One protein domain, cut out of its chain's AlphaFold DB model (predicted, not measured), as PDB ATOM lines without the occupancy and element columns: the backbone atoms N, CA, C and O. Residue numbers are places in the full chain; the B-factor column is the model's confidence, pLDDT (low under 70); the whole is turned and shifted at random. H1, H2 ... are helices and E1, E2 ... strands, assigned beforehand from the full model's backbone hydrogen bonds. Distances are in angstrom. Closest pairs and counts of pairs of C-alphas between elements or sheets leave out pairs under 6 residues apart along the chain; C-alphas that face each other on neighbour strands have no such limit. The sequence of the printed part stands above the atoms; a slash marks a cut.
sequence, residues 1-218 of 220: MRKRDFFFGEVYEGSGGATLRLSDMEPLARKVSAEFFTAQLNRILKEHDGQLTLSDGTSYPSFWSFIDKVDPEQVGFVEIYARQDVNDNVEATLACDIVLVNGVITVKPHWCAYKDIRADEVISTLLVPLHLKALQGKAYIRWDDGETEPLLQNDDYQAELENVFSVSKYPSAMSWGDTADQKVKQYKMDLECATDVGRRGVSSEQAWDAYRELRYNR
ATOM      1  N   MET A   1     -12.950  14.258  25.700       75.81
ATOM      2  CA  MET A   1     -11.780  14.725  24.918       75.81
ATOM      3  C   MET A   1     -10.656  13.709  25.081       75.81
ATOM      4  O   MET A   1     -10.587  13.102  26.137       75.81
ATOM      5  N   ARG A   2      -9.818  13.461  24.065       80.31
ATOM      6  CA  ARG A   2      -8.604  12.644  24.249       80.31
ATOM      7  C   ARG A   2      -7.427  13.566  24.531       80.31
ATOM      8  O   ARG A   2      -7.179  14.478  23.746       80.31
ATOM      9  N   LYS A   3      -6.711  13.315  25.621       87.69
ATOM     10  CA  LYS A   3      -5.484  14.020  25.996       87.69
ATOM     11  C   LYS A   3      -4.353  13.004  26.100       87.69
ATOM     12  O   LYS A   3      -4.584  11.848  26.436       87.69
ATOM     13  N   ARG A   4      -3.131  13.419  25.772       91.19
ATOM     14  CA  ARG A   4      -1.946  12.570  25.904       91.19
ATOM     15  C   ARG A   4      -1.239  12.892  27.214       91.19
ATOM     16  O   ARG A   4      -0.706  13.987  27.361       91.19
ATOM     17  N   ASP A   5      -1.233  11.939  28.132       95.31
ATOM     18  CA  ASP A   5      -0.395  11.941  29.324       95.31
ATOM     19  C   ASP A   5       0.985  11.353  28.995       95.31
ATOM     20  O   ASP A   5       1.111  10.424  28.190       95.31
ATOM     21  N   PHE A   6       2.046  11.906  29.588       94.00
ATOM     22  CA  PHE A   6       3.412  11.482  29.265       94.00
ATOM     23  C   PHE A   6       3.741  10.072  29.779       94.00
ATOM     24  O   PHE A   6       4.614   9.420  29.206       94.00
ATOM     25  N   PHE A   7       3.075   9.617  30.845       96.50
ATOM     26  CA  PHE A   7       3.294   8.309  31.455       96.50
ATOM     27  C   PHE A   7       2.218   7.306  31.027       96.50
ATOM     28  O   PHE A   7       2.550   6.230  30.537       96.50
ATOM     29  N   PHE A   8       0.943   7.676  31.161       95.56
ATOM     30  CA  PHE A   8      -0.209   6.811  30.896       95.56
ATOM     31  C   PHE A   8      -0.650   6.784  29.426       95.56
ATOM     32  O   PHE A   8      -1.460   5.944  29.046       95.56
ATOM     33  N   GLY A   9      -0.104   7.653  28.571       93.88
ATOM     34  CA  GLY A   9      -0.439   7.662  27.151       93.88
ATOM     35  C   GLY A   9      -1.802   8.298  26.880       93.88
ATOM     36  O   GLY A   9      -2.006   9.466  27.195       93.88
ATOM     37  N   GLU A  10      -2.714   7.589  26.213       93.00
ATOM     38  CA  GLU A  10      -4.034   8.148  25.894       93.00
ATOM     39  C   GLU A  10      -4.949   8.166  27.123       93.00
ATOM     40  O   GLU A  10      -5.302   7.122  27.663       93.00
ATOM     41  N   VAL A  11      -5.395   9.362  27.509       94.06
ATOM     42  CA  VAL A  11      -6.376   9.589  28.573       94.06
ATOM     43  C   VAL A  11      -7.682  10.080  27.964       94.06
ATOM     44  O   VAL A  11      -7.704  11.016  27.156       94.06
ATOM     45  N   TYR A  12      -8.783   9.451  28.358       92.00
ATOM     46  CA  TYR A  12     -10.127   9.822  27.940       92.00
ATOM     47  C   TYR A  12     -10.754  10.704  29.016       92.00
ATOM     48  O   TYR A  12     -11.076  10.236  30.099       92.00
ATOM     49  N   GLU A  13     -10.934  11.986  28.722       86.88
ATOM     50  CA  GLU A  13     -11.612  12.922  29.618       86.88
ATOM     51  C   GLU A  13     -13.112  12.947  29.307       86.88
ATOM     52  O   GLU A  13     -13.519  13.250  28.174       86.88
ATOM     53  N   GLY A  14     -13.924  12.635  30.314       76.69
ATOM     54  CA  GLY A  14     -15.379  12.763  30.291       76.69
ATOM     55  C   GLY A  14     -15.885  13.626  31.445       76.69
ATOM     56  O   GLY A  14     -15.104  14.155  32.231       76.69
ATOM     57  N   SER A  15     -17.206  13.742  31.579       71.56
ATOM     58  CA  SER A  15     -17.837  14.466  32.694       71.56
ATOM     59  C   SER A  15     -17.522  13.871  34.074       71.56
ATOM     60  O   SER A  15     -17.664  14.567  35.069       71.56
ATOM     61  N   GLY A  16     -17.099  12.603  34.134       73.25
ATOM     62  CA  GLY A  16     -16.710  11.897  35.360       73.25
ATOM     63  C   GLY A  16     -15.201  11.848  35.631       73.25
ATOM     64  O   GLY A  16     -14.773  11.006  36.411       73.25
ATOM     65  N   GLY A  17     -14.394  12.684  34.965       84.00
ATOM     66  CA  GLY A  17     -12.939  12.743  35.158       84.00
ATOM     67  C   GLY A  17     -12.128  11.988  34.100       84.00
ATOM     68  O   GLY A  17     -12.598  11.730  32.984       84.00
ATOM     69  N   ALA A  18     -10.874  11.676  34.437       93.94
ATOM     70  CA  ALA A  18      -9.966  10.936  33.564       93.94
ATOM     71  C   ALA A  18     -10.307   9.445  33.538       93.94
ATOM     72  O   ALA A  18     -10.577   8.838  34.568       93.94
ATOM     73  N   THR A  19     -10.254   8.834  32.357       95.69
ATOM     74  CA  THR A  19     -10.441   7.394  32.162       95.69
ATOM     75  C   THR A  19      -9.270   6.797  31.387       95.69
ATOM     76  O   THR A  19      -8.874   7.313  30.339       95.69
ATOM     77  N   LEU A  20      -8.749   5.682  31.895       95.62
ATOM     78  CA  LEU A  20      -7.732   4.831  31.278       95.62
ATOM     79  C   LEU A  20      -8.280   3.407  31.146       95.62
ATOM     80  O   LEU A  20      -9.200   3.015  31.865       95.62
ATOM     81  N   ARG A  21      -7.696   2.598  30.258       94.75
ATOM     82  CA  ARG A  21      -7.993   1.162  30.220       94.75
ATOM     83  C   ARG A  21      -7.122   0.433  31.228       94.75
ATOM     84  O   ARG A  21      -5.915   0.658  31.278       94.75
ATOM     85  N   LEU A  22      -7.717  -0.485  31.983       95.50
ATOM     86  CA  LEU A  22      -6.979  -1.291  32.952       95.50
ATOM     87  C   LEU A  22      -5.880  -2.131  32.276       95.50
ATOM     88  O   LEU A  22      -4.763  -2.208  32.783       95.50
ATOM     89  N   SER A  23      -6.158  -2.659  31.081       93.31
ATOM     90  CA  SER A  23      -5.196  -3.404  30.257       93.31
ATOM     91  C   SER A  23      -3.916  -2.626  29.936       93.31
ATOM     92  O   SER A  23      -2.859  -3.226  29.747       93.31
ATOM     93  N   ASP A  24      -3.991  -1.295  29.881       93.31
ATOM     94  CA  ASP A  24      -2.857  -0.446  29.512       93.31
ATOM     95  C   ASP A  24      -1.905  -0.223  30.700       93.31
ATOM     96  O   ASP A  24      -0.784   0.255  30.521       93.31
ATOM     97  N   MET A  25      -2.321  -0.593  31.919       94.12
ATOM     98  CA  MET A  25      -1.518  -0.417  33.131       94.12
ATOM     99  C   MET A  25      -0.374  -1.421  33.204       94.12
ATOM    100  O   MET A  25       0.727  -1.064  33.617       94.12
ATOM    101  N   GLU A  26      -0.592  -2.657  32.760       91.50
ATOM    102  CA  GLU A  26       0.397  -3.730  32.876       91.50
ATOM    103  C   GLU A  26       1.730  -3.410  32.164       91.50
ATOM    104  O   GLU A  26       2.788  -3.511  32.799       91.50
ATOM    105  N   PRO A  27       1.748  -2.964  30.890       93.25
ATOM    106  CA  PRO A  27       2.997  -2.600  30.223       93.25
ATOM    107  C   PRO A  27       3.737  -1.436  30.888       93.25
ATOM    108  O   PRO A  27       4.955  -1.325  30.734       93.25
ATOM    109  N   LEU A  28       3.026  -0.548  31.587       93.75
ATOM    110  CA  LEU A  28       3.614   0.583  32.308       93.75
ATOM    111  C   LEU A  28       4.175   0.135  33.658       93.75
ATOM    112  O   LEU A  28       5.324   0.440  33.973       93.75
ATOM    113  N   ALA A  29       3.406  -0.654  34.408       91.44
ATOM    114  CA  ALA A  29       3.774  -1.203  35.706       91.44
ATOM    115  C   ALA A  29       5.074  -2.021  35.649       91.44
ATOM    116  O   ALA A  29       5.915  -1.931  36.545       91.44
ATOM    117  N   ARG A  30       5.302  -2.765  34.559       91.69
ATOM    118  CA  ARG A  30       6.535  -3.548  34.351       91.69
ATOM    119  C   ARG A  30       7.797  -2.700  34.136       91.69
ATOM    120  O   ARG A  30       8.897  -3.217  34.285       91.69
ATOM    121  N   LYS A  31       7.670  -1.418  33.775       93.62
ATOM    122  CA  LYS A  31       8.813  -0.553  33.413       93.62
ATOM    123  C   LYS A  31       9.401   0.232  34.580       93.62
ATOM    124  O   LYS A  31      10.466   0.824  34.426       93.62
ATOM    125  N   VAL A  32       8.702   0.303  35.709       94.38
ATOM    126  CA  VAL A  32       9.035   1.220  36.809       94.38
ATOM    127  C   VAL A  32       8.957   0.521  38.166       94.38
ATOM    128  O   VAL A  32       8.503  -0.616  38.256       94.38
ATOM    129  N   SER A  33       9.413   1.173  39.235       93.81
ATOM    130  CA  SER A  33       9.199   0.697  40.610       93.81
ATOM    131  C   SER A  33       7.751   0.938  41.065       93.81
ATOM    132  O   SER A  33       7.028   1.723  40.452       93.81
ATOM    133  N   ALA A  34       7.317   0.264  42.137       92.56
ATOM    134  CA  ALA A  34       5.987   0.480  42.719       92.56
ATOM    135  C   ALA A  34       5.825   1.910  43.262       92.56
ATOM    136  O   ALA A  34       4.812   2.563  43.016       92.56
ATOM    137  N   GLU A  35       6.870   2.435  43.908       94.88
ATOM    138  CA  GLU A  35       6.931   3.823  44.379       94.88
ATOM    139  C   GLU A  35       6.727   4.813  43.224       94.88
ATOM    140  O   GLU A  35       5.865   5.688  43.294       94.88
ATOM    141  N   PHE A  36       7.460   4.639  42.117       97.00
ATOM    142  CA  PHE A  36       7.333   5.520  40.960       97.00
ATOM    143  C   PHE A  36       5.955   5.392  40.305       97.00
ATOM    144  O   PHE A  36       5.348   6.405  39.967       97.00
ATOM    145  N   PHE A  37       5.441   4.169  40.137       97.19
ATOM    146  CA  PHE A  37       4.110   3.937  39.572       97.19
ATOM    147  C   PHE A  37       3.025   4.637  40.397       97.19
ATOM    148  O   PHE A  37       2.215   5.389  39.855       97.19
ATOM    149  N   THR A  38       3.070   4.477  41.720       97.31
ATOM    150  CA  THR A  38       2.124   5.106  42.651       97.31
ATOM    151  C   THR A  38       2.256   6.629  42.654       97.31
ATOM    152  O   THR A  38       1.251   7.339  42.672       97.31
ATOM    153  N   ALA A  39       3.475   7.164  42.530       98.00
ATOM    154  CA  ALA A  39       3.688   8.598  42.354       98.00
ATOM    155  C   ALA A  39       3.053   9.126  41.052       98.00
ATOM    156  O   ALA A  39       2.474  10.214  41.050       98.00
ATOM    157  N   GLN A  40       3.102   8.358  39.956       97.94
ATOM    158  CA  GLN A  40       2.421   8.725  38.710       97.94
ATOM    159  C   GLN A  40       0.897   8.679  38.849       97.94
ATOM    160  O   GLN A  40       0.233   9.590  38.358       97.94
ATOM    161  N   LEU A  41       0.342   7.693  39.564       97.94
ATOM    162  CA  LEU A  41      -1.091   7.653  39.889       97.94
ATOM    163  C   LEU A  41      -1.517   8.889  40.694       97.94
ATOM    164  O   LEU A  41      -2.475   9.571  40.340       97.94
ATOM    165  N   ASN A  42      -0.760   9.246  41.730       98.06
ATOM    166  CA  ASN A  42      -1.021  10.449  42.516       98.06
ATOM    167  C   ASN A  42      -0.887  11.739  41.694       98.06
ATOM    168  O   ASN A  42      -1.626  12.696  41.934       98.06
ATOM    169  N   ARG A  43       0.035  11.790  40.725       97.62
ATOM    170  CA  ARG A  43       0.162  12.929  39.807       97.62
ATOM    171  C   ARG A  43      -1.081  13.070  38.932       97.62
ATOM    172  O   ARG A  43      -1.655  14.154  38.906       97.62
ATOM    173  N   ILE A  44      -1.495  12.005  38.241       96.00
ATOM    174  CA  ILE A  44      -2.653  12.083  37.340       96.00
ATOM    175  C   ILE A  44      -3.939  12.377  38.121       96.00
ATOM    176  O   ILE A  44      -4.723  13.209  37.687       96.00
ATOM    177  N   LEU A  45      -4.117  11.813  39.321       96.31
ATOM    178  CA  LEU A  45      -5.238  12.173  40.196       96.31
ATOM    179  C   LEU A  45      -5.269  13.680  40.471       96.31
ATOM    180  O   LEU A  45      -6.290  14.325  40.259       96.31
ATOM    181  N   LYS A  46      -4.132  14.268  40.858       95.75
ATOM    182  CA  LYS A  46      -4.036  15.710  41.127       95.75
ATOM    183  C   LYS A  46      -4.342  16.578  39.900       95.75
ATOM    184  O   LYS A  46      -4.876  17.670  40.053       95.75
ATOM    185  N   GLU A  47      -3.988  16.119  38.702       94.06
ATOM    186  CA  GLU A  47      -4.273  16.825  37.444       94.06
ATOM    187  C   GLU A  47      -5.747  16.739  37.018       94.06
ATOM    188  O   GLU A  47      -6.179  17.526  36.175       94.06
ATOM    189  N   HIS A  48      -6.506  15.805  37.593       92.88
ATOM    190  CA  HIS A  48      -7.888  15.497  37.227       92.88
ATOM    191  C   HIS A  48      -8.828  15.531  38.442       92.88
ATOM    192  O   HIS A  48      -9.660  14.642  38.618       92.88
ATOM    193  N   ASP A  49      -8.677  16.552  39.291       93.44
ATOM    194  CA  ASP A  49      -9.556  16.845  40.437       93.44
ATOM    195  C   ASP A  49      -9.749  15.665  41.409       93.44
ATOM    196  O   ASP A  49     -10.787  15.500  42.050       93.44
ATOM    197  N   GLY A  50      -8.723  14.823  41.518       95.50
ATOM    198  CA  GLY A  50      -8.698  13.652  42.380       95.50
ATOM    199  C   GLY A  50      -9.543  12.480  41.888       95.50
ATOM    200  O   GLY A  50      -9.889  11.628  42.701       95.50
ATOM    201  N   GLN A  51      -9.888  12.416  40.598       95.81
ATOM    202  CA  GLN A  51     -10.737  11.360  40.038       95.81
ATOM    203  C   GLN A  51     -10.069  10.664  38.847       95.81
ATOM    204  O   GLN A  51      -9.778  11.281  37.818       95.81
ATOM    205  N   LEU A  52      -9.874   9.350  38.966       96.88
ATOM    206  CA  LEU A  52      -9.393   8.495  37.882       96.88
ATOM    207  C   LEU A  52     -10.254   7.237  37.778       96.88
ATOM    208  O   LEU A  52     -10.450   6.528  38.753       96.88
ATOM    209  N   THR A  53     -10.713   6.908  36.578       96.62
ATOM    210  CA  THR A  53     -11.378   5.636  36.280       96.62
ATOM    211  C   THR A  53     -10.441   4.710  35.508       96.62
ATOM    212  O   THR A  53      -9.898   5.090  34.470       96.62
ATOM    213  N   LEU A  54     -10.311   3.462  35.959       96.62
ATOM    214  CA  LEU A  54      -9.716   2.366  35.194       96.62
ATOM    215  C   LEU A  54     -10.836   1.461  34.676       96.62
ATOM    216  O   LEU A  54     -11.423   0.691  35.431       96.62
ATOM    217  N   SER A  55     -11.163   1.571  33.390       94.31
ATOM    218  CA  SER A  55     -12.228   0.779  32.767       94.31
ATOM    219  C   SER A  55     -11.712  -0.565  32.258       94.31
ATOM    220  O   SER A  55     -10.650  -0.610  31.628       94.31
ATOM    221  N   ASP A  56     -12.507  -1.619  32.427       93.88
ATOM    222  CA  ASP A  56     -12.305  -2.920  31.792       93.88
ATOM    223  C   ASP A  56     -13.665  -3.474  31.331       93.88
ATOM    224  O   ASP A  56     -14.646  -3.430  32.065       93.88
ATOM    225  N   GLY A  57     -13.755  -3.950  30.089       90.62
ATOM    226  CA  GLY A  57     -15.010  -4.464  29.520       90.62
ATOM    227  C   GLY A  57     -15.270  -5.942  29.822       90.62
ATOM    228  O   GLY A  57     -16.160  -6.545  29.223       90.62
ATOM    229  N   THR A  58     -14.445  -6.559  30.666       90.62
ATOM    230  CA  THR A  58     -14.472  -7.989  30.963       90.62
ATOM    231  C   THR A  58     -14.760  -8.233  32.440       90.62
ATOM    232  O   THR A  58     -14.613  -7.356  33.290       90.62
ATOM    233  N   SER A  59     -15.191  -9.449  32.754       87.00
ATOM    234  CA  SER A  59     -15.353  -9.920  34.130       87.00
ATOM    235  C   SER A  59     -14.108 -10.640  34.662       87.00
ATOM    236  O   SER A  59     -14.068 -10.973  35.840       87.00
ATOM    237  N   TYR A  60     -13.084 -10.827  33.819       92.44
ATOM    238  CA  TYR A  60     -11.766 -11.363  34.176       92.44
ATOM    239  C   TYR A  60     -10.687 -10.291  33.903       92.44
ATOM    240  O   TYR A  60      -9.867 -10.446  32.995       92.44
ATOM    241  N   PRO A  61     -10.716  -9.149  34.616       94.00
ATOM    242  CA  PRO A  61      -9.748  -8.079  34.407       94.00
ATOM    243  C   PRO A  61      -8.339  -8.495  34.844       94.00
ATOM    244  O   PRO A  61      -8.160  -9.248  35.804       94.00
ATOM    245  N   SER A  62      -7.313  -7.896  34.237       91.44
ATOM    246  CA  SER A  62      -5.919  -7.996  34.702       91.44
ATOM    247  C   SER A  62      -5.645  -7.112  35.933       91.44
ATOM    248  O   SER A  62      -4.621  -6.436  36.024       91.44
ATOM    249  N   PHE A  63      -6.565  -7.115  36.905       96.12
ATOM    250  CA  PHE A  63      -6.518  -6.244  38.081       96.12
ATOM    251  C   PHE A  63      -5.244  -6.432  38.907       96.12
ATOM    252  O   PHE A  63      -4.656  -5.440  39.342       96.12
ATOM    253  N   TRP A  64      -4.760  -7.675  39.043       94.75
ATOM    254  CA  TRP A  64      -3.487  -7.954  39.708       94.75
ATOM    255  C   TRP A  64      -2.337  -7.126  39.125       94.75
ATOM    256  O   TRP A  64      -1.627  -6.467  39.874       94.75
ATOM    257  N   SER A  65      -2.195  -7.085  37.796       91.19
ATOM    258  CA  SER A  65      -1.100  -6.371  37.126       91.19
ATOM    259  C   SER A  65      -1.083  -4.864  37.419       91.19
ATOM    260  O   SER A  65      -0.052  -4.215  37.242       91.19
ATOM    261  N   PHE A  66      -2.212  -4.306  37.859       95.50
ATOM    262  CA  PHE A  66      -2.316  -2.942  38.357       95.50
ATOM    263  C   PHE A  66      -2.055  -2.866  39.869       95.50
ATOM    264  O   PHE A  66      -1.122  -2.178  40.286       95.50
ATOM    265  N   ILE A  67      -2.852  -3.565  40.687       95.94
ATOM    266  CA  ILE A  67      -2.839  -3.401  42.151       95.94
ATOM    267  C   ILE A  67      -1.520  -3.855  42.780       95.94
ATOM    268  O   ILE A  67      -1.053  -3.265  43.751       95.94
ATOM    269  N   ASP A  68      -0.863  -4.839  42.174       93.50
ATOM    270  CA  ASP A  68       0.455  -5.315  42.575       93.50
ATOM    271  C   ASP A  68       1.513  -4.203  42.549       93.50
ATOM    272  O   ASP A  68       2.407  -4.142  43.400       93.50
ATOM    273  N   LYS A  69       1.374  -3.263  41.608       94.56
ATOM    274  CA  LYS A  69       2.295  -2.140  41.438       94.56
ATOM    275  C   LYS A  69       1.933  -0.907  42.258       94.56
ATOM    276  O   LYS A  69       2.725   0.033  42.307       94.56
ATOM    277  N   VAL A  70       0.775  -0.907  42.908       95.56
ATOM    278  CA  VAL A  70       0.400   0.140  43.855       95.56
ATOM    279  C   VAL A  70       1.117  -0.121  45.177       95.56
ATOM    280  O   VAL A  70       1.161  -1.245  45.668       95.56
ATOM    281  N   ASP A  71       1.729   0.905  45.751       94.12
ATOM    282  CA  ASP A  71       2.337   0.832  47.075       94.12
ATOM    283  C   ASP A  71       1.233   0.732  48.149       94.12
ATOM    284  O   ASP A  71       0.450   1.678  48.292       94.12
ATOM    285  N   PRO A  72       1.123  -0.389  48.893       93.62
ATOM    286  CA  PRO A  72       0.026  -0.600  49.835       93.62
ATOM    287  C   PRO A  72       0.074   0.373  51.021       93.62
ATOM    288  O   PRO A  72      -0.963   0.638  51.634       93.62
ATOM    289  N   GLU A  73       1.237   0.958  51.323       93.81
ATOM    290  CA  GLU A  73       1.373   1.983  52.363       93.81
ATOM    291  C   GLU A  73       0.759   3.324  51.943       93.81
ATOM    292  O   GLU A  73       0.307   4.092  52.790       93.81
ATOM    293  N   GLN A  74       0.664   3.588  50.638       96.25
ATOM    294  CA  GLN A  74       0.028   4.796  50.100       96.25
ATOM    295  C   GLN A  74      -1.481   4.643  49.881       96.25
ATOM    296  O   GLN A  74      -2.157   5.631  49.584       96.25
ATOM    297  N   VAL A  75      -2.013   3.427  50.034       98.06
ATOM    298  CA  VAL A  75      -3.454   3.174  50.015       98.06
ATOM    299  C   VAL A  75      -4.034   3.545  51.376       98.06
ATOM    300  O   VAL A  75      -3.676   2.950  52.397       98.06
ATOM    301  N   GLY A  76      -4.939   4.526  51.378       98.12
ATOM    302  CA  GLY A  76      -5.725   4.893  52.551       98.12
ATOM    303  C   GLY A  76      -6.734   3.798  52.877       98.12
ATOM    304  O   GLY A  76      -6.669   3.196  53.947       98.12
ATOM    305  N   PHE A  77      -7.618   3.504  51.924       98.44
ATOM    306  CA  PHE A  77      -8.569   2.397  51.993       98.44
ATOM    307  C   PHE A  77      -9.042   1.972  50.597       98.44
ATOM    308  O   PHE A  77      -8.779   2.654  49.600       98.44
ATOM    309  N   VAL A  78      -9.730   0.833  50.543       98.75
ATOM    310  CA  VAL A  78     -10.416   0.311  49.357       98.75
ATOM    311  C   VAL A  78     -11.897   0.133  49.682       98.75
ATOM    312  O   VAL A  78     -12.218  -0.409  50.731       98.75
ATOM    313  N   GLU A  79     -12.803   0.539  48.800       98.62
ATOM    314  CA  GLU A  79     -14.243   0.264  48.928       98.62
ATOM    315  C   GLU A  79     -14.723  -0.598  47.766       98.62
ATOM    316  O   GLU A  79     -14.475  -0.262  46.611       98.62
ATOM    317  N   ILE A  80     -15.434  -1.686  48.054       98.56
ATOM    318  CA  ILE A  80     -16.106  -2.543  47.073       98.56
ATOM    319  C   ILE A  80     -17.601  -2.251  47.136       98.56
ATOM    320  O   ILE A  80     -18.191  -2.233  48.214       98.56
ATOM    321  N   TYR A  81     -18.225  -2.029  45.982       97.94
ATOM    322  CA  TYR A  81     -19.634  -1.647  45.912       97.94
ATOM    323  C   TYR A  81     -20.294  -2.120  44.624       97.94
ATOM    324  O   TYR A  81     -19.631  -2.364  43.612       97.94
ATOM    325  N   ALA A  82     -21.621  -2.216  44.665       96.56
ATOM    326  CA  ALA A  82     -22.431  -2.518  43.498       96.56
ATOM    327  C   ALA A  82     -22.706  -1.287  42.638       96.56
ATOM    328  O   ALA A  82     -22.838  -0.159  43.109       96.56
ATOM    329  N   ARG A  83     -22.852  -1.539  41.342       93.44
ATOM    330  CA  ARG A  83     -23.269  -0.565  40.339       93.44
ATOM    331  C   ARG A  83     -24.145  -1.231  39.285       93.44
ATOM    332  O   ARG A  83     -24.013  -2.422  39.019       93.44
ATOM    333  N   GLN A  84     -25.027  -0.443  38.684       89.94
ATOM    334  CA  GLN A  84     -26.063  -0.922  37.758       89.94
ATOM    335  C   GLN A  84     -25.923  -0.330  36.350       89.94
ATOM    336  O   GLN A  84     -26.701  -0.639  35.463       89.94
ATOM    337  N   ASP A  85     -24.920   0.515  36.126       83.38
ATOM    338  CA  ASP A  85     -24.730   1.299  34.901       83.38
ATOM    339  C   ASP A  85     -23.850   0.603  33.842       83.38
ATOM    340  O   ASP A  85     -23.478   1.222  32.847       83.38
ATOM    341  N   VAL A  86     -23.465  -0.659  34.063       79.50
ATOM    342  CA  VAL A  86     -22.496  -1.384  33.214       79.50
ATOM    343  C   VAL A  86     -23.159  -2.394  32.288       79.50
ATOM    344  O   VAL A  86     -22.777  -2.509  31.123       79.50
ATOM    345  N   ASN A  87     -24.099  -3.180  32.809       79.44
ATOM    346  CA  ASN A  87     -24.699  -4.287  32.080       79.44
ATOM    347  C   ASN A  87     -26.133  -4.523  32.552       79.44
ATOM    348  O   ASN A  87     -26.348  -5.157  33.579       79.44
ATOM    349  N   ASP A  88     -27.093  -4.103  31.734       83.81
ATOM    350  CA  ASP A  88     -28.530  -4.222  32.017       83.81
ATOM    351  C   ASP A  88     -29.032  -5.679  32.095       83.81
ATOM    352  O   ASP A  88     -30.179  -5.926  32.459       83.81
ATOM    353  N   ASN A  89     -28.198  -6.665  31.736       86.38
ATOM    354  CA  ASN A  89     -28.545  -8.089  31.814       86.38
ATOM    355  C   ASN A  89     -28.235  -8.724  33.181       86.38
ATOM    356  O   ASN A  89     -28.479  -9.918  33.359       86.38
ATOM    357  N   VAL A  90     -27.641  -7.976  34.112       90.31
ATOM    358  CA  VAL A  90     -27.355  -8.422  35.484       90.31
ATOM    359  C   VAL A  90     -27.895  -7.391  36.477       90.31
ATOM    360  O   VAL A  90     -28.016  -6.216  36.153       90.31
ATOM    361  N   GLU A  91     -28.224  -7.829  37.689       91.56
ATOM    362  CA  GLU A  91     -28.772  -6.971  38.746       91.56
ATOM    363  C   GLU A  91     -27.758  -5.930  39.221       91.56
ATOM    364  O   GLU A  91     -28.125  -4.798  39.537       91.56
ATOM    365  N   ALA A  92     -26.484  -6.321  39.268       93.56
ATOM    366  CA  ALA A  92     -25.369  -5.436  39.540       93.56
ATOM    367  C   ALA A  92     -24.056  -6.019  39.007       93.56
ATOM    368  O   ALA A  92     -23.885  -7.235  38.862       93.56
ATOM    369  N   THR A  93     -23.098  -5.128  38.780       94.31
ATOM    370  CA  THR A  93     -21.676  -5.467  38.766       94.31
ATOM    371  C   THR A  93     -20.985  -4.839  39.972       94.31
ATOM    372  O   THR A  93     -21.468  -3.853  40.521       94.31
ATOM    373  N   LEU A  94     -19.842  -5.376  40.380       96.81
ATOM    374  CA  LEU A  94     -18.979  -4.785  41.392       96.81
ATOM    375  C   LEU A  94     -17.972  -3.829  40.748       96.81
ATOM    376  O   LEU A  94     -17.476  -4.066  39.644       96.81
ATOM    377  N   ALA A  95     -17.647  -2.770  41.472       96.62
ATOM    378  CA  ALA A  95     -16.477  -1.930  41.253       96.62
ATOM    379  C   ALA A  95     -15.689  -1.817  42.559       96.62
ATOM    380  O   ALA A  95     -16.203  -2.158  43.629       96.62
ATOM    381  N   CYS A  96     -14.455  -1.324  42.469       97.44
ATOM    382  CA  CYS A  96     -13.722  -0.914  43.658       97.44
ATOM    383  C   CYS A  96     -13.121   0.485  43.520       97.44
ATOM    384  O   CYS A  96     -12.578   0.842  42.474       97.44
ATOM    385  N   ASP A  97     -13.232   1.270  44.585       98.38
ATOM    386  CA  ASP A  97     -12.580   2.565  44.743       98.38
ATOM    387  C   ASP A  97     -11.309   2.351  45.574       98.38
ATOM    388  O   ASP A  97     -11.366   1.769  46.653       98.38
ATOM    389  N   ILE A  98     -10.157   2.800  45.082       98.69
ATOM    390  CA  ILE A  98      -8.876   2.763  45.796       98.69
ATOM    391  C   ILE A  98      -8.478   4.199  46.102       98.69
ATOM    392  O   ILE A  98      -8.231   4.993  45.189       98.69
ATOM    393  N   VAL A  99      -8.413   4.535  47.387       98.56
ATOM    394  CA  VAL A  99      -8.140   5.897  47.841       98.56
ATOM    395  C   VAL A  99      -6.649   6.088  48.078       98.56
ATOM    396  O   VAL A  99      -6.039   5.394  48.892       98.56
ATOM    397  N   LEU A 100      -6.076   7.059  47.373       98.25
ATOM    398  CA  LEU A 100      -4.706   7.540  47.530       98.25
ATOM    399  C   LEU A 100      -4.715   8.986  48.052       98.25
ATOM    400  O   LEU A 100      -5.751   9.650  48.085       98.25
ATOM    401  N   VAL A 101      -3.545   9.514  48.422       96.94
ATOM    402  CA  VAL A 101      -3.417  10.862  49.012       96.94
ATOM    403  C   VAL A 101      -4.002  11.983  48.143       96.94
ATOM    404  O   VAL A 101      -4.498  12.972  48.677       96.94
ATOM    405  N   ASN A 102      -3.972  11.835  46.815       97.50
ATOM    406  CA  ASN A 102      -4.462  12.858  45.888       97.50
ATOM    407  C   ASN A 102      -5.850  12.567  45.302       97.50
ATOM    408  O   ASN A 102      -6.276  13.318  44.427       97.50
ATOM    409  N   GLY A 103      -6.548  11.512  45.734       97.50
ATOM    410  CA  GLY A 103      -7.892  11.216  45.242       97.50
ATOM    411  C   GLY A 103      -8.225   9.732  45.148       97.50
ATOM    412  O   GLY A 103      -7.609   8.892  45.799       97.50
ATOM    413  N   VAL A 104      -9.216   9.420  44.318       97.94
ATOM    414  CA  VAL A 104      -9.811   8.089  44.193       97.94
ATOM    415  C   VAL A 104      -9.576   7.526  42.798       97.94
ATOM    416  O   VAL A 104      -9.820   8.186  41.785       97.94
ATOM    417  N   ILE A 105      -9.121   6.275  42.757       98.19
ATOM    418  CA  ILE A 105      -9.070   5.467  41.544       98.19
ATOM    419  C   ILE A 105     -10.242   4.494  41.576       98.19
ATOM    420  O   ILE A 105     -10.245   3.569  42.381       98.19
ATOM    421  N   THR A 106     -11.202   4.654  40.675       97.38
ATOM    422  CA  THR A 106     -12.304   3.706  40.521       97.38
ATOM    423  C   THR A 106     -11.980   2.676  39.447       97.38
ATOM    424  O   THR A 106     -11.845   3.007  38.267       97.38
ATOM    425  N   VAL A 107     -11.910   1.406  39.826       97.50
ATOM    426  CA  VAL A 107     -11.728   0.276  38.911       97.50
ATOM    427  C   VAL A 107     -13.096  -0.283  38.533       97.50
ATOM    428  O   VAL A 107     -13.893  -0.673  39.385       97.50
ATOM    429  N   LYS A 108     -13.376  -0.290  37.227       94.25
ATOM    430  CA  LYS A 108     -14.701  -0.519  36.637       94.25
ATOM    431  C   LYS A 108     -14.708  -1.707  35.660       94.25
ATOM    432  O   LYS A 108     -14.823  -1.464  34.457       94.25
ATOM    433  N   PRO A 109     -14.580  -2.957  36.135       93.56
ATOM    434  CA  PRO A 109     -14.779  -4.159  35.330       93.56
ATOM    435  C   PRO A 109     -16.232  -4.662  35.419       93.56
ATOM    436  O   PRO A 109     -17.093  -4.027  36.027       93.56
ATOM    437  N   HIS A 110     -16.509  -5.824  34.824       93.06
ATOM    438  CA  HIS A 110     -17.821  -6.485  34.836       93.06
ATOM    439  C   HIS A 110     -17.902  -7.612  35.890       93.06
ATOM    440  O   HIS A 110     -18.492  -8.667  35.636       93.06
ATOM    441  N   TRP A 111     -17.285  -7.432  37.063       95.44
ATOM    442  CA  TRP A 111     -17.384  -8.395  38.167       95.44
ATOM    443  C   TRP A 111     -18.842  -8.582  38.579       95.44
ATOM    444  O   TRP A 111     -19.525  -7.614  38.868       95.44
ATOM    445  N   CYS A 112     -19.344  -9.806  38.608       92.94
ATOM    446  CA  CYS A 112     -20.698 -10.126  39.064       92.94
ATOM    447  C   CYS A 112     -20.710 -11.582  39.532       92.94
ATOM    448  O   CYS A 112     -19.795 -12.324  39.202       92.94
ATOM    449  N   ALA A 113     -21.728 -12.014  40.272       93.19
ATOM    450  CA  ALA A 113     -21.794 -13.389  40.781       93.19
ATOM    451  C   ALA A 113     -23.092 -14.114  40.386       93.19
ATOM    452  O   ALA A 113     -23.505 -15.068  41.035       93.19
ATOM    453  N   TYR A 114     -23.712 -13.714  39.267       91.12
ATOM    454  CA  TYR A 114     -24.987 -14.286  38.801       91.12
ATOM    455  C   TYR A 114     -24.920 -15.771  38.407       91.12
ATOM    456  O   TYR A 114     -25.949 -16.408  38.188       91.12
ATOM    457  N   LYS A 115     -23.707 -16.311  38.261       90.81
ATOM    458  CA  LYS A 115     -23.436 -17.732  38.064       90.81
ATOM    459  C   LYS A 115     -22.042 -18.079  38.587       90.81
ATOM    460  O   LYS A 115     -21.139 -17.261  38.488       90.81
ATOM    461  N   ASP A 116     -21.856 -19.315  39.020       90.12
ATOM    462  CA  ASP A 116     -20.617 -20.043  39.300       90.12
ATOM    463  C   ASP A 116     -19.329 -19.447  38.727       90.12
ATOM    464  O   ASP A 116     -18.529 -18.904  39.473       90.12
ATOM    465  N   ILE A 117     -19.129 -19.500  37.406       91.69
ATOM    466  CA  ILE A 117     -17.887 -19.005  36.784       91.69
ATOM    467  C   ILE A 117     -17.652 -17.504  37.026       91.69
ATOM    468  O   ILE A 117     -16.518 -17.042  37.026       91.69
ATOM    469  N   ARG A 118     -18.721 -16.729  37.230       94.25
ATOM    470  CA  ARG A 118     -18.635 -15.300  37.544       94.25
ATOM    471  C   ARG A 118     -18.320 -15.073  39.023       94.25
ATOM    472  O   ARG A 118     -17.524 -14.199  39.338       94.25
ATOM    473  N   ALA A 119     -18.856 -15.906  39.915       95.12
ATOM    474  CA  ALA A 119     -18.415 -15.927  41.308       95.12
ATOM    475  C   ALA A 119     -16.916 -16.280  41.398       95.12
ATOM    476  O   ALA A 119     -16.165 -15.545  42.032       95.12
ATOM    477  N   ASP A 120     -16.458 -17.305  40.666       95.31
ATOM    478  CA  ASP A 120     -15.036 -17.676  40.575       95.31
ATOM    479  C   ASP A 120     -14.166 -16.494  40.099       95.31
ATOM    480  O   ASP A 120     -13.065 -16.265  40.605       95.31
ATOM    481  N   GLU A 121     -14.663 -15.709  39.140       96.75
ATOM    482  CA  GLU A 121     -14.021 -14.487  38.649       96.75
ATOM    483  C   GLU A 121     -13.913 -13.397  39.726       96.75
ATOM    484  O   GLU A 121     -12.842 -12.804  39.870       96.75
ATOM    485  N   VAL A 122     -14.962 -13.155  40.521       97.56
ATOM    486  CA  VAL A 122     -14.912 -12.213  41.658       97.56
ATOM    487  C   VAL A 122     -13.834 -12.640  42.657       97.56
ATOM    488  O   VAL A 122     -12.994 -11.830  43.050       97.56
ATOM    489  N   ILE A 123     -13.790 -13.922  43.022       97.94
ATOM    490  CA  ILE A 123     -12.783 -14.427  43.962       97.94
ATOM    491  C   ILE A 123     -11.372 -14.271  43.385       97.94
ATOM    492  O   ILE A 123     -10.508 -13.648  44.000       97.94
ATOM    493  N   SER A 124     -11.135 -14.795  42.184       97.31
ATOM    494  CA  SER A 124      -9.790 -14.900  41.603       97.31
ATOM    495  C   SER A 124      -9.214 -13.584  41.079       97.31
ATOM    496  O   SER A 124      -7.992 -13.448  41.015       97.31
ATOM    497  N   THR A 125     -10.057 -12.614  40.708       97.44
ATOM    498  CA  THR A 125      -9.605 -11.362  40.076       97.44
ATOM    499  C   THR A 125      -9.910 -10.096  40.872       97.44
ATOM    500  O   THR A 125      -9.365  -9.055  40.517       97.44
ATOM    501  N   LEU A 126     -10.684 -10.167  41.962       98.06
ATOM    502  CA  LEU A 126     -10.861  -9.061  42.914       98.06
ATOM    503  C   LEU A 126     -10.312  -9.419  44.300       98.06
ATOM    504  O   LEU A 126      -9.342  -8.801  44.737       98.06
ATOM    505  N   LEU A 127     -10.894 -10.415  44.977       98.44
ATOM    506  CA  LEU A 127     -10.587 -10.670  46.391       98.44
ATOM    507  C   LEU A 127      -9.180 -11.239  46.593       98.44
ATOM    508  O   LEU A 127      -8.386 -10.663  47.333       98.44
ATOM    509  N   VAL A 128      -8.810 -12.306  45.877       98.31
ATOM    510  CA  VAL A 128      -7.457 -12.885  45.967       98.31
ATOM    511  C   VAL A 128      -6.374 -11.825  45.703       98.31
ATOM    512  O   VAL A 128      -5.470 -11.706  46.529       98.31
ATOM    513  N   PRO A 129      -6.452 -10.986  44.648       97.62
ATOM    514  CA  PRO A 129      -5.529  -9.865  44.460       97.62
ATOM    515  C   PRO A 129      -5.427  -8.892  45.643       97.62
ATOM    516  O   PRO A 129      -4.316  -8.497  45.996       97.62
ATOM    517  N   LEU A 130      -6.546  -8.514  46.273       97.88
ATOM    518  CA  LEU A 130      -6.525  -7.636  47.451       97.88
ATOM    519  C   LEU A 130      -5.819  -8.302  48.637       97.88
ATOM    520  O   LEU A 130      -5.011  -7.656  49.306       97.88
ATOM    521  N   HIS A 131      -6.063  -9.596  48.856       98.19
ATOM    522  CA  HIS A 131      -5.445 -10.362  49.939       98.19
ATOM    523  C   HIS A 131      -3.947 -10.576  49.711       98.19
ATOM    524  O   HIS A 131      -3.145 -10.360  50.620       98.19
ATOM    525  N   LEU A 132      -3.547 -10.913  48.481       97.06
ATOM    526  CA  LEU A 132      -2.138 -11.030  48.095       97.06
ATOM    527  C   LEU A 132      -1.382  -9.716  48.274       97.06
ATOM    528  O   LEU A 132      -0.195  -9.730  48.594       97.06
ATOM    529  N   LYS A 133      -2.067  -8.582  48.094       95.38
ATOM    530  CA  LYS A 133      -1.485  -7.255  48.286       95.38
ATOM    531  C   LYS A 133      -1.552  -6.748  49.733       95.38
ATOM    532  O   LYS A 133      -1.144  -5.620  49.996       95.38
ATOM    533  N   ALA A 134      -2.034  -7.573  50.663       95.88
ATOM    534  CA  ALA A 134      -2.249  -7.215  52.064       95.88
ATOM    535  C   ALA A 134      -3.190  -6.002  52.260       95.88
ATOM    536  O   ALA A 134      -3.068  -5.264  53.238       95.88
ATOM    537  N   LEU A 135      -4.130  -5.781  51.334       97.38
ATOM    538  CA  LEU A 135      -5.075  -4.659  51.365       97.38
ATOM    539  C   LEU A 135      -6.417  -4.996  52.018       97.38
ATOM    540  O   LEU A 135      -7.172  -4.082  52.331       97.38
ATOM    541  N   GLN A 136      -6.709  -6.269  52.279       97.38
ATOM    542  CA  GLN A 136      -7.958  -6.720  52.899       97.38
ATOM    543  C   GLN A 136      -8.238  -6.053  54.256       97.38
ATOM    544  O   GLN A 136      -9.383  -5.753  54.570       97.38
ATOM    545  N   GLY A 137      -7.193  -5.728  55.029       96.25
ATOM    546  CA  GLY A 137      -7.325  -5.002  56.302       96.25
ATOM    547  C   GLY A 137      -7.607  -3.499  56.158       96.25
ATOM    548  O   GLY A 137      -7.867  -2.830  57.153       96.25
ATOM    549  N   LYS A 138      -7.541  -2.962  54.935       97.19
ATOM    550  CA  LYS A 138      -7.915  -1.586  54.574       97.19
ATOM    551  C   LYS A 138      -9.117  -1.556  53.620       97.19
ATOM    552  O   LYS A 138      -9.430  -0.495  53.082       97.19
ATOM    553  N   ALA A 139      -9.739  -2.702  53.357       98.56
ATOM    554  CA  ALA A 139     -10.845  -2.824  52.425       98.56
ATOM    555  C   ALA A 139     -12.184  -2.830  53.167       98.56
ATOM    556  O   ALA A 139     -12.283  -3.342  54.282       98.56
ATOM    557  N   TYR A 140     -13.205  -2.277  52.524       98.69
ATOM    558  CA  TYR A 140     -14.551  -2.120  53.054       98.69
ATOM    559  C   TYR A 140     -15.584  -2.490  51.989       98.69
ATOM    560  O   TYR A 140     -15.359  -2.275  50.796       98.69
ATOM    561  N   ILE A 141     -16.728  -3.013  52.414       98.50
ATOM    562  CA  ILE A 141     -17.942  -3.072  51.602       98.50
ATOM    563  C   ILE A 141     -18.689  -1.757  51.797       98.50
ATOM    564  O   ILE A 141     -18.873  -1.328  52.933       98.50
ATOM    565  N   ARG A 142     -19.113  -1.121  50.704       98.44
ATOM    566  CA  ARG A 142     -20.024   0.028  50.723       98.44
ATOM    567  C   ARG A 142     -21.399  -0.422  50.242       98.44
ATOM    568  O   ARG A 142     -21.556  -0.844  49.092       98.44
ATOM    569  N   TRP A 143     -22.372  -0.338  51.139       97.38
ATOM    570  CA  TRP A 143     -23.755  -0.740  50.915       97.38
ATOM    571  C   TRP A 143     -24.544   0.322  50.132       97.38
ATOM    572  O   TRP A 143     -24.083   1.447  49.931       97.38
ATOM    573  N   ASP A 144     -25.749  -0.030  49.671       93.19
ATOM    574  CA  ASP A 144     -26.605   0.872  48.878       93.19
ATOM    575  C   ASP A 144     -27.046   2.123  49.656       93.19
ATOM    576  O   ASP A 144     -27.341   3.155  49.053       93.19
ATOM    577  N   ASP A 145     -27.116   2.031  50.987       93.88
ATOM    578  CA  ASP A 145     -27.432   3.149  51.883       93.88
ATOM    579  C   ASP A 145     -26.224   4.065  52.151       93.88
ATOM    580  O   ASP A 145     -26.380   5.122  52.763       93.88
ATOM    581  N   GLY A 146     -25.046   3.703  51.635       93.88
ATOM    582  CA  GLY A 146     -23.795   4.435  51.788       93.88
ATOM    583  C   GLY A 146     -23.000   4.069  53.039       93.88
ATOM    584  O   GLY A 146     -21.878   4.555  53.178       93.88
ATOM    585  N   GLU A 147     -23.529   3.214  53.918       96.75
ATOM    586  CA  GLU A 147     -22.782   2.720  55.071       96.75
ATOM    587  C   GLU A 147     -21.651   1.791  54.625       96.75
ATOM    588  O   GLU A 147     -21.729   1.118  53.587       96.75
ATOM    589  N   THR A 148     -20.585   1.760  55.423       97.56
ATOM    590  CA  THR A 148     -19.419   0.924  55.150       97.56
ATOM    591  C   THR A 148     -19.113  -0.025  56.293       97.56
ATOM    592  O   THR A 148     -19.282   0.285  57.472       97.56
ATOM    593  N   GLU A 149     -18.616  -1.200  55.934       97.25
ATOM    594  CA  GLU A 149     -18.156  -2.208  56.882       97.25
ATOM    595  C   GLU A 149     -16.830  -2.814  56.414       97.25
ATOM    596  O   GLU A 149     -16.608  -2.931  55.209       97.25
ATOM    597  N   PRO A 150     -15.917  -3.183  57.327       98.12
ATOM    598  CA  PRO A 150     -14.673  -3.844  56.948       98.12
ATOM    599  C   PRO A 150     -14.921  -5.126  56.145       98.12
ATOM    600  O   PRO A 150     -15.740  -5.947  56.550       98.12
ATOM    601  N   LEU A 151     -14.160  -5.315  55.063       98.00
ATOM    602  CA  LEU A 151     -14.221  -6.504  54.209       98.00
ATOM    603  C   LEU A 151     -13.918  -7.781  55.004       98.00
ATOM    604  O   LEU A 151     -14.635  -8.768  54.888       98.00
ATOM    605  N   LEU A 152     -12.860  -7.745  55.820       97.44
ATOM    606  CA  LEU A 152     -12.419  -8.866  56.645       97.44
ATOM    607  C   LEU A 152     -12.285  -8.430  58.106       97.44
ATOM    608  O   LEU A 152     -11.535  -7.505  58.426       97.44
ATOM    609  N   GLN A 153     -12.958  -9.145  59.008       94.81
ATOM    610  CA  GLN A 153     -12.815  -8.981  60.456       94.81
ATOM    611  C   GLN A 153     -12.421 -10.306  61.097       94.81
ATOM    612  O   GLN A 153     -13.071 -11.317  60.868       94.81
ATOM    613  N   ASN A 154     -11.378 -10.295  61.933       94.19
ATOM    614  CA  ASN A 154     -10.935 -11.465  62.709       94.19
ATOM    615  C   ASN A 154     -10.711 -12.741  61.871       94.19
ATOM    616  O   ASN A 154     -10.962 -13.841  62.358       94.19
ATOM    617  N   ASP A 155     -10.248 -12.591  60.628       95.44
ATOM    618  CA  ASP A 155     -10.068 -13.689  59.667       95.44
ATOM    619  C   ASP A 155     -11.359 -14.496  59.394       95.44
ATOM    620  O   ASP A 155     -11.314 -15.678  59.054       95.44
ATOM    621  N   ASP A 156     -12.532 -13.859  59.517       97.38
ATOM    622  CA  ASP A 156     -13.825 -14.459  59.177       97.38
ATOM    623  C   ASP A 156     -14.113 -14.389  57.668       97.38
ATOM    624  O   ASP A 156     -14.878 -13.560  57.170       97.38
ATOM    625  N   TYR A 157     -13.507 -15.318  56.929       97.75
ATOM    626  CA  TYR A 157     -13.720 -15.464  55.486       97.75
ATOM    627  C   TYR A 157     -15.140 -15.914  55.117       97.75
ATOM    628  O   TYR A 157     -15.506 -15.867  53.946       97.75
ATOM    629  N   GLN A 158     -15.942 -16.412  56.071       97.06
ATOM    630  CA  GLN A 158     -17.346 -16.719  55.792       97.06
ATOM    631  C   GLN A 158     -18.123 -15.419  55.605       97.06
ATOM    632  O   GLN A 158     -18.771 -15.243  54.575       97.06
ATOM    633  N   ALA A 159     -18.015 -14.524  56.590       97.19
ATOM    634  CA  ALA A 159     -18.683 -13.232  56.576       97.19
ATOM    635  C   ALA A 159     -18.226 -12.385  55.380       97.19
ATOM    636  O   ALA A 159     -19.062 -11.804  54.695       97.19
ATOM    637  N   GLU A 160     -16.926 -12.394  55.061       98.25
ATOM    638  CA  GLU A 160     -16.401 -11.714  53.871       98.25
ATOM    639  C   GLU A 160     -17.136 -12.154  52.590       98.25
ATOM    640  O   GLU A 160     -17.632 -11.319  51.832       98.25
ATOM    641  N   LEU A 161     -17.247 -13.467  52.353       97.94
ATOM    642  CA  LEU A 161     -17.920 -14.004  51.167       97.94
ATOM    643  C   LEU A 161     -19.417 -13.676  51.156       97.94
ATOM    644  O   LEU A 161     -19.954 -13.285  50.117       97.94
ATOM    645  N   GLU A 162     -20.090 -13.815  52.300       97.00
ATOM    646  CA  GLU A 162     -21.509 -13.479  52.449       97.00
ATOM    647  C   GLU A 162     -21.767 -12.008  52.112       97.00
ATOM    648  O   GLU A 162     -22.690 -11.707  51.347       97.00
ATOM    649  N   ASN A 163     -20.916 -11.104  52.592       97.19
ATOM    650  CA  ASN A 163     -21.068  -9.670  52.379       97.19
ATOM    651  C   ASN A 163     -20.738  -9.280  50.935       97.19
ATOM    652  O   ASN A 163     -21.529  -8.576  50.304       97.19
ATOM    653  N   VAL A 164     -19.648  -9.806  50.355       97.81
ATOM    654  CA  VAL A 164     -19.277  -9.562  48.948       97.81
ATOM    655  C   VAL A 164     -20.375 -10.039  47.996       97.81
ATOM    656  O   VAL A 164     -20.773  -9.316  47.076       97.81
ATOM    657  N   PHE A 165     -20.906 -11.245  48.198       96.88
ATOM    658  CA  PHE A 165     -21.956 -11.750  47.322       96.88
ATOM    659  C   PHE A 165     -23.298 -11.051  47.551       96.88
ATOM    660  O   PHE A 165     -24.018 -10.810  46.577       96.88
ATOM    661  N   SER A 166     -23.598 -10.626  48.780       96.50
ATOM    662  CA  SER A 166     -24.781  -9.814  49.080       96.50
ATOM    663  C   SER A 166     -24.716  -8.435  48.427       96.50
ATOM    664  O   SER A 166     -25.664  -8.047  47.740       96.50
ATOM    665  N   VAL A 167     -23.592  -7.713  48.548       96.44
ATOM    666  CA  VAL A 167     -23.434  -6.412  47.878       96.44
ATOM    667  C   VAL A 167     -23.485  -6.581  46.361       96.44
ATOM    668  O   VAL A 167     -24.097  -5.759  45.689       96.44
ATOM    669  N   SER A 168     -22.988  -7.701  45.816       94.62
ATOM    670  CA  SER A 168     -23.093  -8.017  44.383       94.62
ATOM    671  C   SER A 168     -24.516  -8.321  43.888       94.62
ATOM    672  O   SER A 168     -24.689  -8.520  42.689       94.62
ATOM    673  N   LYS A 169     -25.518  -8.347  44.783       95.69
ATOM    674  CA  LYS A 169     -26.918  -8.753  44.541       95.69
ATOM    675  C   LYS A 169     -27.102 -10.236  44.206       95.69
ATOM    676  O   LYS A 169     -28.136 -10.644  43.697       95.69
ATOM    677  N   TYR A 170     -26.126 -11.073  44.555       94.81
ATOM    678  CA  TYR A 170     -26.156 -12.511  44.284       94.81
ATOM    679  C   TYR A 170     -25.785 -13.352  45.513       94.81
ATOM    680  O   TYR A 170     -24.878 -14.181  45.432       94.81
ATOM    681  N   PRO A 171     -26.501 -13.223  46.649       94.38
ATOM    682  CA  PRO A 171     -26.219 -14.029  47.843       94.38
ATOM    683  C   PRO A 171     -26.343 -15.538  47.576       94.38
ATOM    684  O   PRO A 171     -25.671 -16.347  48.211       94.38
ATOM    685  N   SER A 172     -27.143 -15.933  46.577       90.81
ATOM    686  CA  SER A 172     -27.284 -17.327  46.147       90.81
ATOM    687  C   SER A 172     -25.988 -17.952  45.632       90.81
ATOM    688  O   SER A 172     -25.920 -19.175  45.567       90.81
ATOM    689  N   ALA A 173     -24.959 -17.166  45.293       90.69
ATOM    690  CA  ALA A 173     -23.638 -17.686  44.936       90.69
ATOM    691  C   ALA A 173     -23.026 -18.562  46.049       90.69
ATOM    692  O   ALA A 173     -22.230 -19.451  45.759       90.69
ATOM    693  N   MET A 174     -23.457 -18.377  47.303       90.94
ATOM    694  CA  MET A 174     -23.053 -19.203  48.447       90.94
ATOM    695  C   MET A 174     -23.743 -20.569  48.508       90.94
ATOM    696  O   MET A 174     -23.283 -21.457  49.219       90.94
ATOM    697  N   SER A 175     -24.860 -20.746  47.802       88.94
ATOM    698  CA  SER A 175     -25.735 -21.915  47.936       88.94
ATOM    699  C   SER A 175     -26.129 -22.527  46.589       88.94
ATOM    700  O   SER A 175     -27.094 -23.291  46.521       88.94
ATOM    701  N   TRP A 176     -25.460 -22.150  45.493       79.31
ATOM    702  CA  TRP A 176     -25.879 -22.558  44.156       79.31
ATOM    703  C   TRP A 176     -25.337 -23.938  43.769       79.31
ATOM    704  O   TRP A 176     -24.132 -24.177  43.762       79.31
ATOM    705  N   GLY A 177     -26.254 -24.833  43.397       73.62
ATOM    706  CA  GLY A 177     -25.936 -26.172  42.904       73.62
ATOM    707  C   GLY A 177     -25.524 -27.166  43.991       73.62
ATOM    708  O   GLY A 177     -25.318 -26.824  45.153       73.62
ATOM    709  N   ASP A 178     -25.381 -28.429  43.590       78.69
ATOM    710  CA  ASP A 178     -25.087 -29.542  44.506       78.69
ATOM    711  C   ASP A 178     -23.677 -29.466  45.128       78.69
ATOM    712  O   ASP A 178     -23.363 -30.198  46.066       78.69
ATOM    713  N   THR A 179     -22.809 -28.588  44.613       78.88
ATOM    714  CA  THR A 179     -21.415 -28.419  45.049       78.88
ATOM    715  C   THR A 179     -21.172 -27.131  45.837       78.88
ATOM    716  O   THR A 179     -20.015 -26.816  46.125       78.88
ATOM    717  N   ALA A 180     -22.225 -26.401  46.223       81.19
ATOM    718  CA  ALA A 180     -22.116 -25.107  46.901       81.19
ATOM    719  C   ALA A 180     -21.197 -25.149  48.135       81.19
ATOM    720  O   ALA A 180     -20.231 -24.391  48.216       81.19
ATOM    721  N   ASP A 181     -21.402 -26.117  49.032       85.69
ATOM    722  CA  ASP A 181     -20.568 -26.293  50.229       85.69
ATOM    723  C   ASP A 181     -19.088 -26.520  49.890       85.69
ATOM    724  O   ASP A 181     -18.192 -26.090  50.619       85.69
ATOM    725  N   GLN A 182     -18.808 -27.220  48.788       89.00
ATOM    726  CA  GLN A 182     -17.442 -27.467  48.336       89.00
ATOM    727  C   GLN A 182     -16.819 -26.199  47.748       89.00
ATOM    728  O   GLN A 182     -15.652 -25.924  48.024       89.00
ATOM    729  N   LYS A 183     -17.584 -25.411  46.987       90.69
ATOM    730  CA  LYS A 183     -17.122 -24.138  46.423       90.69
ATOM    731  C   LYS A 183     -16.836 -23.101  47.491       90.69
ATOM    732  O   LYS A 183     -15.754 -22.527  47.489       90.69
ATOM    733  N   VAL A 184     -17.733 -22.929  48.458       93.31
ATOM    734  CA  VAL A 184     -17.508 -22.008  49.580       93.31
ATOM    735  C   VAL A 184     -16.239 -22.395  50.340       93.31
ATOM    736  O   VAL A 184     -15.409 -21.538  50.630       93.31
ATOM    737  N   LYS A 185     -16.010 -23.693  50.590       94.19
ATOM    738  CA  LYS A 185     -14.746 -24.167  51.186       94.19
ATOM    739  C   LYS A 185     -13.524 -23.835  50.326       94.19
ATOM    740  O   LYS A 185     -12.488 -23.472  50.875       94.19
ATOM    741  N   GLN A 186     -13.626 -23.961  49.002       95.12
ATOM    742  CA  GLN A 186     -12.542 -23.600  48.085       95.12
ATOM    743  C   GLN A 186     -12.247 -22.102  48.124       95.12
ATOM    744  O   GLN A 186     -11.084 -21.744  48.268       95.12
ATOM    745  N   TYR A 187     -13.273 -21.250  48.086       96.94
ATOM    746  CA  TYR A 187     -13.109 -19.799  48.169       96.94
ATOM    747  C   TYR A 187     -12.466 -19.377  49.486       96.94
ATOM    748  O   TYR A 187     -11.495 -18.630  49.473       96.94
ATOM    749  N   LYS A 188     -12.929 -19.913  50.621       97.50
ATOM    750  CA  LYS A 188     -12.314 -19.633  51.928       97.50
ATOM    751  C   LYS A 188     -10.841 -20.028  51.944       97.50
ATOM    752  O   LYS A 188     -10.004 -19.234  52.350       97.50
ATOM    753  N   MET A 189     -10.507 -21.208  51.420       97.56
ATOM    754  CA  MET A 189      -9.113 -21.640  51.303       97.56
ATOM    755  C   MET A 189      -8.292 -20.726  50.376       97.56
ATOM    756  O   MET A 189      -7.124 -20.471  50.666       97.56
ATOM    757  N   ASP A 190      -8.866 -20.231  49.276       98.19
ATOM    758  CA  ASP A 190      -8.198 -19.274  48.387       98.19
ATOM    759  C   ASP A 190      -7.879 -17.966  49.137       98.19
ATOM    760  O   ASP A 190      -6.737 -17.499  49.104       98.19
ATOM    761  N   LEU A 191      -8.845 -17.417  49.880       98.50
ATOM    762  CA  LEU A 191      -8.672 -16.190  50.666       98.50
ATOM    763  C   LEU A 191      -7.693 -16.373  51.832       98.50
ATOM    764  O   LEU A 191      -6.833 -15.517  52.049       98.50
ATOM    765  N   GLU A 192      -7.753 -17.496  52.546       97.88
ATOM    766  CA  GLU A 192      -6.801 -17.847  53.607       97.88
ATOM    767  C   GLU A 192      -5.366 -17.912  53.071       97.88
ATOM    768  O   GLU A 192      -4.466 -17.255  53.593       97.88
ATOM    769  N   CYS A 193      -5.146 -18.672  51.992       97.88
ATOM    770  CA  CYS A 193      -3.829 -18.803  51.372       97.88
ATOM    771  C   CYS A 193      -3.303 -17.451  50.882       97.88
ATOM    772  O   CYS A 193      -2.138 -17.125  51.106       97.88
ATOM    773  N   ALA A 194      -4.153 -16.658  50.225       97.75
ATOM    774  CA  ALA A 194      -3.784 -15.335  49.741       97.75
ATOM    775  C   ALA A 194      -3.432 -14.388  50.898       97.75
ATOM    776  O   ALA A 194      -2.428 -13.681  50.824       97.75
ATOM    777  N   THR A 195      -4.198 -14.430  51.993       97.69
ATOM    778  CA  THR A 195      -3.945 -13.640  53.208       97.69
ATOM    779  C   THR A 195      -2.596 -13.990  53.823       97.69
ATOM    780  O   THR A 195      -1.803 -13.100  54.136       97.69
ATOM    781  N   ASP A 196      -2.313 -15.284  53.978       96.81
ATOM    782  CA  ASP A 196      -1.058 -15.762  54.555       96.81
ATOM    783  C   ASP A 196       0.149 -15.363  53.712       96.81
ATOM    784  O   ASP A 196       1.212 -15.065  54.257       96.81
ATOM    785  N   VAL A 197       0.006 -15.355  52.386       96.75
ATOM    786  CA  VAL A 197       1.050 -14.892  51.469       96.75
ATOM    787  C   VAL A 197       1.223 -13.377  51.555       96.75
ATOM    788  O   VAL A 197       2.352 -12.915  51.721       96.75
ATOM    789  N   GLY A 198       0.133 -12.606  51.522       95.19
ATOM    790  CA  GLY A 198       0.176 -11.147  51.633       95.19
ATOM    791  C   GLY A 198       0.828 -10.678  52.936       95.19
ATOM    792  O   GLY A 198       1.700  -9.811  52.920       95.19
ATOM    793  N   ARG A 199       0.509 -11.325  54.066       94.31
ATOM    794  CA  ARG A 199       1.110 -11.037  55.384       94.31
ATOM    795  C   ARG A 199       2.620 -11.273  55.446       94.31
ATOM    796  O   ARG A 199       3.293 -10.648  56.260       94.31
ATOM    797  N   ARG A 200       3.169 -12.160  54.609       92.88
ATOM    798  CA  ARG A 200       4.624 -12.401  54.535       92.88
ATOM    799  C   ARG A 200       5.367 -11.275  53.818       92.88
ATOM    800  O   ARG A 200       6.589 -11.227  53.920       92.88
ATOM    801  N   GLY A 201       4.663 -10.408  53.082       83.56
ATOM    802  CA  GLY A 201       5.279  -9.326  52.313       83.56
ATOM    803  C   GLY A 201       6.205  -9.836  51.207       83.56
ATOM    804  O   GLY A 201       7.245  -9.232  50.946       83.56
ATOM    805  N   VAL A 202       5.871 -10.978  50.593       82.69
ATOM    806  CA  VAL A 202       6.648 -11.513  49.466       82.69
ATOM    807  C   VAL A 202       6.625 -10.544  48.287       82.69
ATOM    808  O   VAL A 202       5.688  -9.763  48.120       82.69
ATOM    809  N   SER A 203       7.663 -10.596  47.454       77.06
ATOM    810  CA  SER A 203       7.704  -9.757  46.264       77.06
ATOM    811  C   SER A 203       6.554 -10.090  45.306       77.06
ATOM    812  O   SER A 203       6.145 -11.243  45.162       77.06
ATOM    813  N   SER A 204       6.080  -9.058  44.620       73.62
ATOM    814  CA  SER A 204       5.091  -9.077  43.544       73.62
ATOM    815  C   SER A 204       5.174 -10.275  42.588       73.62
ATOM    816  O   SER A 204       4.182 -10.964  42.353       73.62
ATOM    817  N   GLU A 205       6.372 -10.566  42.068       72.00
ATOM    818  CA  GLU A 205       6.596 -11.654  41.104       72.00
ATOM    819  C   GLU A 205       6.412 -13.045  41.726       72.00
ATOM    820  O   GLU A 205       6.051 -13.989  41.033       72.00
ATOM    821  N   GLN A 206       6.615 -13.170  43.039       86.88
ATOM    822  CA  GLN A 206       6.563 -14.438  43.768       86.88
ATOM    823  C   GLN A 206       5.211 -14.682  44.445       86.88
ATOM    824  O   GLN A 206       4.929 -15.814  44.833       86.88
ATOM    825  N   ALA A 207       4.369 -13.653  44.602       92.19
ATOM    826  CA  ALA A 207       3.126 -13.747  45.367       92.19
ATOM    827  C   ALA A 207       2.166 -14.811  44.814       92.19
ATOM    828  O   ALA A 207       1.679 -15.655  45.565       92.19
ATOM    829  N   TRP A 208       1.939 -14.834  43.497       92.94
ATOM    830  CA  TRP A 208       1.063 -15.836  42.877       92.94
ATOM    831  C   TRP A 208       1.625 -17.249  42.932       92.94
ATOM    832  O   TRP A 208       0.859 -18.194  43.120       92.94
ATOM    833  N   ASP A 209       2.936 -17.405  42.774       93.62
ATOM    834  CA  ASP A 209       3.571 -18.720  42.834       93.62
ATOM    835  C   ASP A 209       3.528 -19.270  44.263       93.62
ATOM    836  O   ASP A 209       3.095 -20.403  44.466       93.62
ATOM    837  N   ALA A 210       3.836 -18.435  45.261       95.19
ATOM    838  CA  ALA A 210       3.717 -18.784  46.677       95.19
ATOM    839  C   ALA A 210       2.271 -19.129  47.067       95.19
ATOM    840  O   ALA A 210       2.033 -20.073  47.822       95.19
ATOM    841  N   TYR A 211       1.295 -18.391  46.533       96.38
ATOM    842  CA  TYR A 211      -0.125 -18.688  46.710       96.38
ATOM    843  C   TYR A 211      -0.509 -20.037  46.112       96.38
ATOM    844  O   TYR A 211      -1.119 -20.855  46.798       96.38
ATOM    845  N   ARG A 212      -0.127 -20.301  44.857       94.88
ATOM    846  CA  ARG A 212      -0.429 -21.566  44.175       94.88
ATOM    847  C   ARG A 212       0.197 -22.753  44.896       94.88
ATOM    848  O   ARG A 212      -0.469 -23.771  45.062       94.88
ATOM    849  N   GLU A 213       1.438 -22.612  45.353       95.31
ATOM    850  CA  GLU A 213       2.134 -23.636  46.129       95.31
ATOM    851  C   GLU A 213       1.422 -23.910  47.460       95.31
ATOM    852  O   GLU A 213       1.102 -25.059  47.771       95.31
ATOM    853  N   LEU A 214       1.102 -22.862  48.227       95.56
ATOM    854  CA  LEU A 214       0.405 -23.003  49.506       95.56
ATOM    855  C   LEU A 214      -0.983 -23.628  49.326       95.56
ATOM    856  O   LEU A 214      -1.368 -24.526  50.074       95.56
ATOM    857  N   ARG A 215      -1.712 -23.182  48.301       95.12
ATOM    858  CA  ARG A 215      -3.042 -23.684  47.965       95.12
ATOM    859  C   ARG A 215      -3.014 -25.154  47.565       95.12
ATOM    860  O   ARG A 215      -3.873 -25.917  48.006       95.12
ATOM    861  N   TYR A 216      -2.029 -25.558  46.768       94.44
ATOM    862  CA  TYR A 216      -1.815 -26.957  46.412       94.44
ATOM    863  C   TYR A 216      -1.553 -27.804  47.663       94.44
ATOM    864  O   TYR A 216      -2.262 -28.781  47.895       94.44
ATOM    865  N   ASN A 217      -0.636 -27.369  48.530       93.12
ATOM    866  CA  ASN A 217      -0.260 -28.094  49.748       93.12
ATOM    867  C   ASN A 217      -1.402 -28.266  50.764       93.12
ATOM    868  O   ASN A 217      -1.345 -29.184  51.568       93.12
ATOM    869  N   ARG A 218      -2.428 -27.402  50.755       90.88
ATOM    870  CA  ARG A 218      -3.626 -27.550  51.612       90.88
ATOM    871  C   ARG A 218      -4.713 -28.449  51.022       90.88
ATOM    872  O   ARG A 218      -5.679 -28.770  51.707       90.88
TER     873      ARG A 218
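Overview. This is residues 1 to 218 of the 220 residues of an uncharacterized protein of Salmonella enterica subsp. enterica serovar Alachua (UniProt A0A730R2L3). One strongly twisted sheet of nine strands runs through the domain like a twisted wall, with H1 and H2 packed on it towards the E1 end, H1 beside the strands and over none of them, and with H4 and H5 over its E6 and E5 part. H7 packs along H4 away from the sheet, and H8 folds back from H7. The printed part has 218 residues, eight named helices and nine named strands, in the order E1 E2 E3 H1 H2 E4 H3 E5 E6 E7 H4 E8 E9 H5 H6 H7 H8. The mixed sheet runs E1 E2 E3 E4 E7 E6 E5 E8 E9; the class is mixed, helices and strands. The whole is compact, with a radius of gyration of the C-alphas of 16.9 A and spans of 51 by 39 by 27 A.

Along the chain. E1 is residues 2 to 5, from C-alpha 2 at (-8.604, 12.644, 24.249); E2 is 9 to 14 and E3 17 to 21. H1 is 22 to 29, H2 34 to 47 (20.0 A), E4 51 to 55 and H3 63 to 67. E5 is 77 to 83 (19.0 A), E6 93 to 100 (23.1 A) and E7 103 to 111 (22.9 A). H4 is 116 to 132 (22.4 A), E8 139 to 142, E9 148 to 150 and H5 157 to 167 (15.3 A). H6 is 171 to 174, H7 180 to 199 (28.4 A) and H8 204 to 217 (20.7 A), ending at C-alpha 217 (-0.260, -28.094, 49.748).

Arrangement. E1 E2 E3 and E5 E6 E7 are meanders, each strand the antiparallel neighbour of the one before; N 3 and O 11 are 2.9 A apart, N 12 and O 19 2.9 A, N 97 and O 79 2.8 A, N 105 and O 98 2.9 A. E4 is parallel to E3, N 53 to O 18 at 2.8 A, and to E7, N 54 to O 106 at 2.8 A. E8 is parallel to E5, N 140 to O 78 at 2.8 A, and forms a hairpin with E9, N 141 to O 149 at 2.8 A. E3, H1 H2, E4 is a strand-helix-strand unit, two parallel neighbour strands with helices between; E4, H3, E5 and E7, H4, E8 are split ones, with other strands between; the three crossovers are right-handed. H1, H2 and H5 on one face of the sheet make two layers. H4 is on the sheet, on the same face as H1, at a height of 10.4 A. H3 only grazes the sheet and touches H1, C-alphas of Glu 26 and Ser 65 closest at 5.2 A. H4 touches H7, C-alphas of Leu 132 and Gly 198 closest at 4.2 A, at a shallow tilt of 18 degrees, the same way. H7 and H8 form a helical hairpin, C-alphas of Ala 194 and Tyr 211 closest at 5.8 A. H5 and H6 touch, C-alphas of Phe 165 and Pro 171 closest at 4.9 A. In H2, H3, H5 and H7 every O i to N i+4 pair is within hydrogen-bond range; H4 has 11 of 13, H8 8 of 10, and H1 1 of 4 with 3 of 5 O i to N i+3 pairs, while H6 is too short for such a pair.

Size, cuts and confidence. The C-alphas farthest apart, of Phe 6 and Asp 178, are 52.2 A apart. The printed part has no cut and no long link. Its mean pLDDT is 93.6, and no printed residue is under 70.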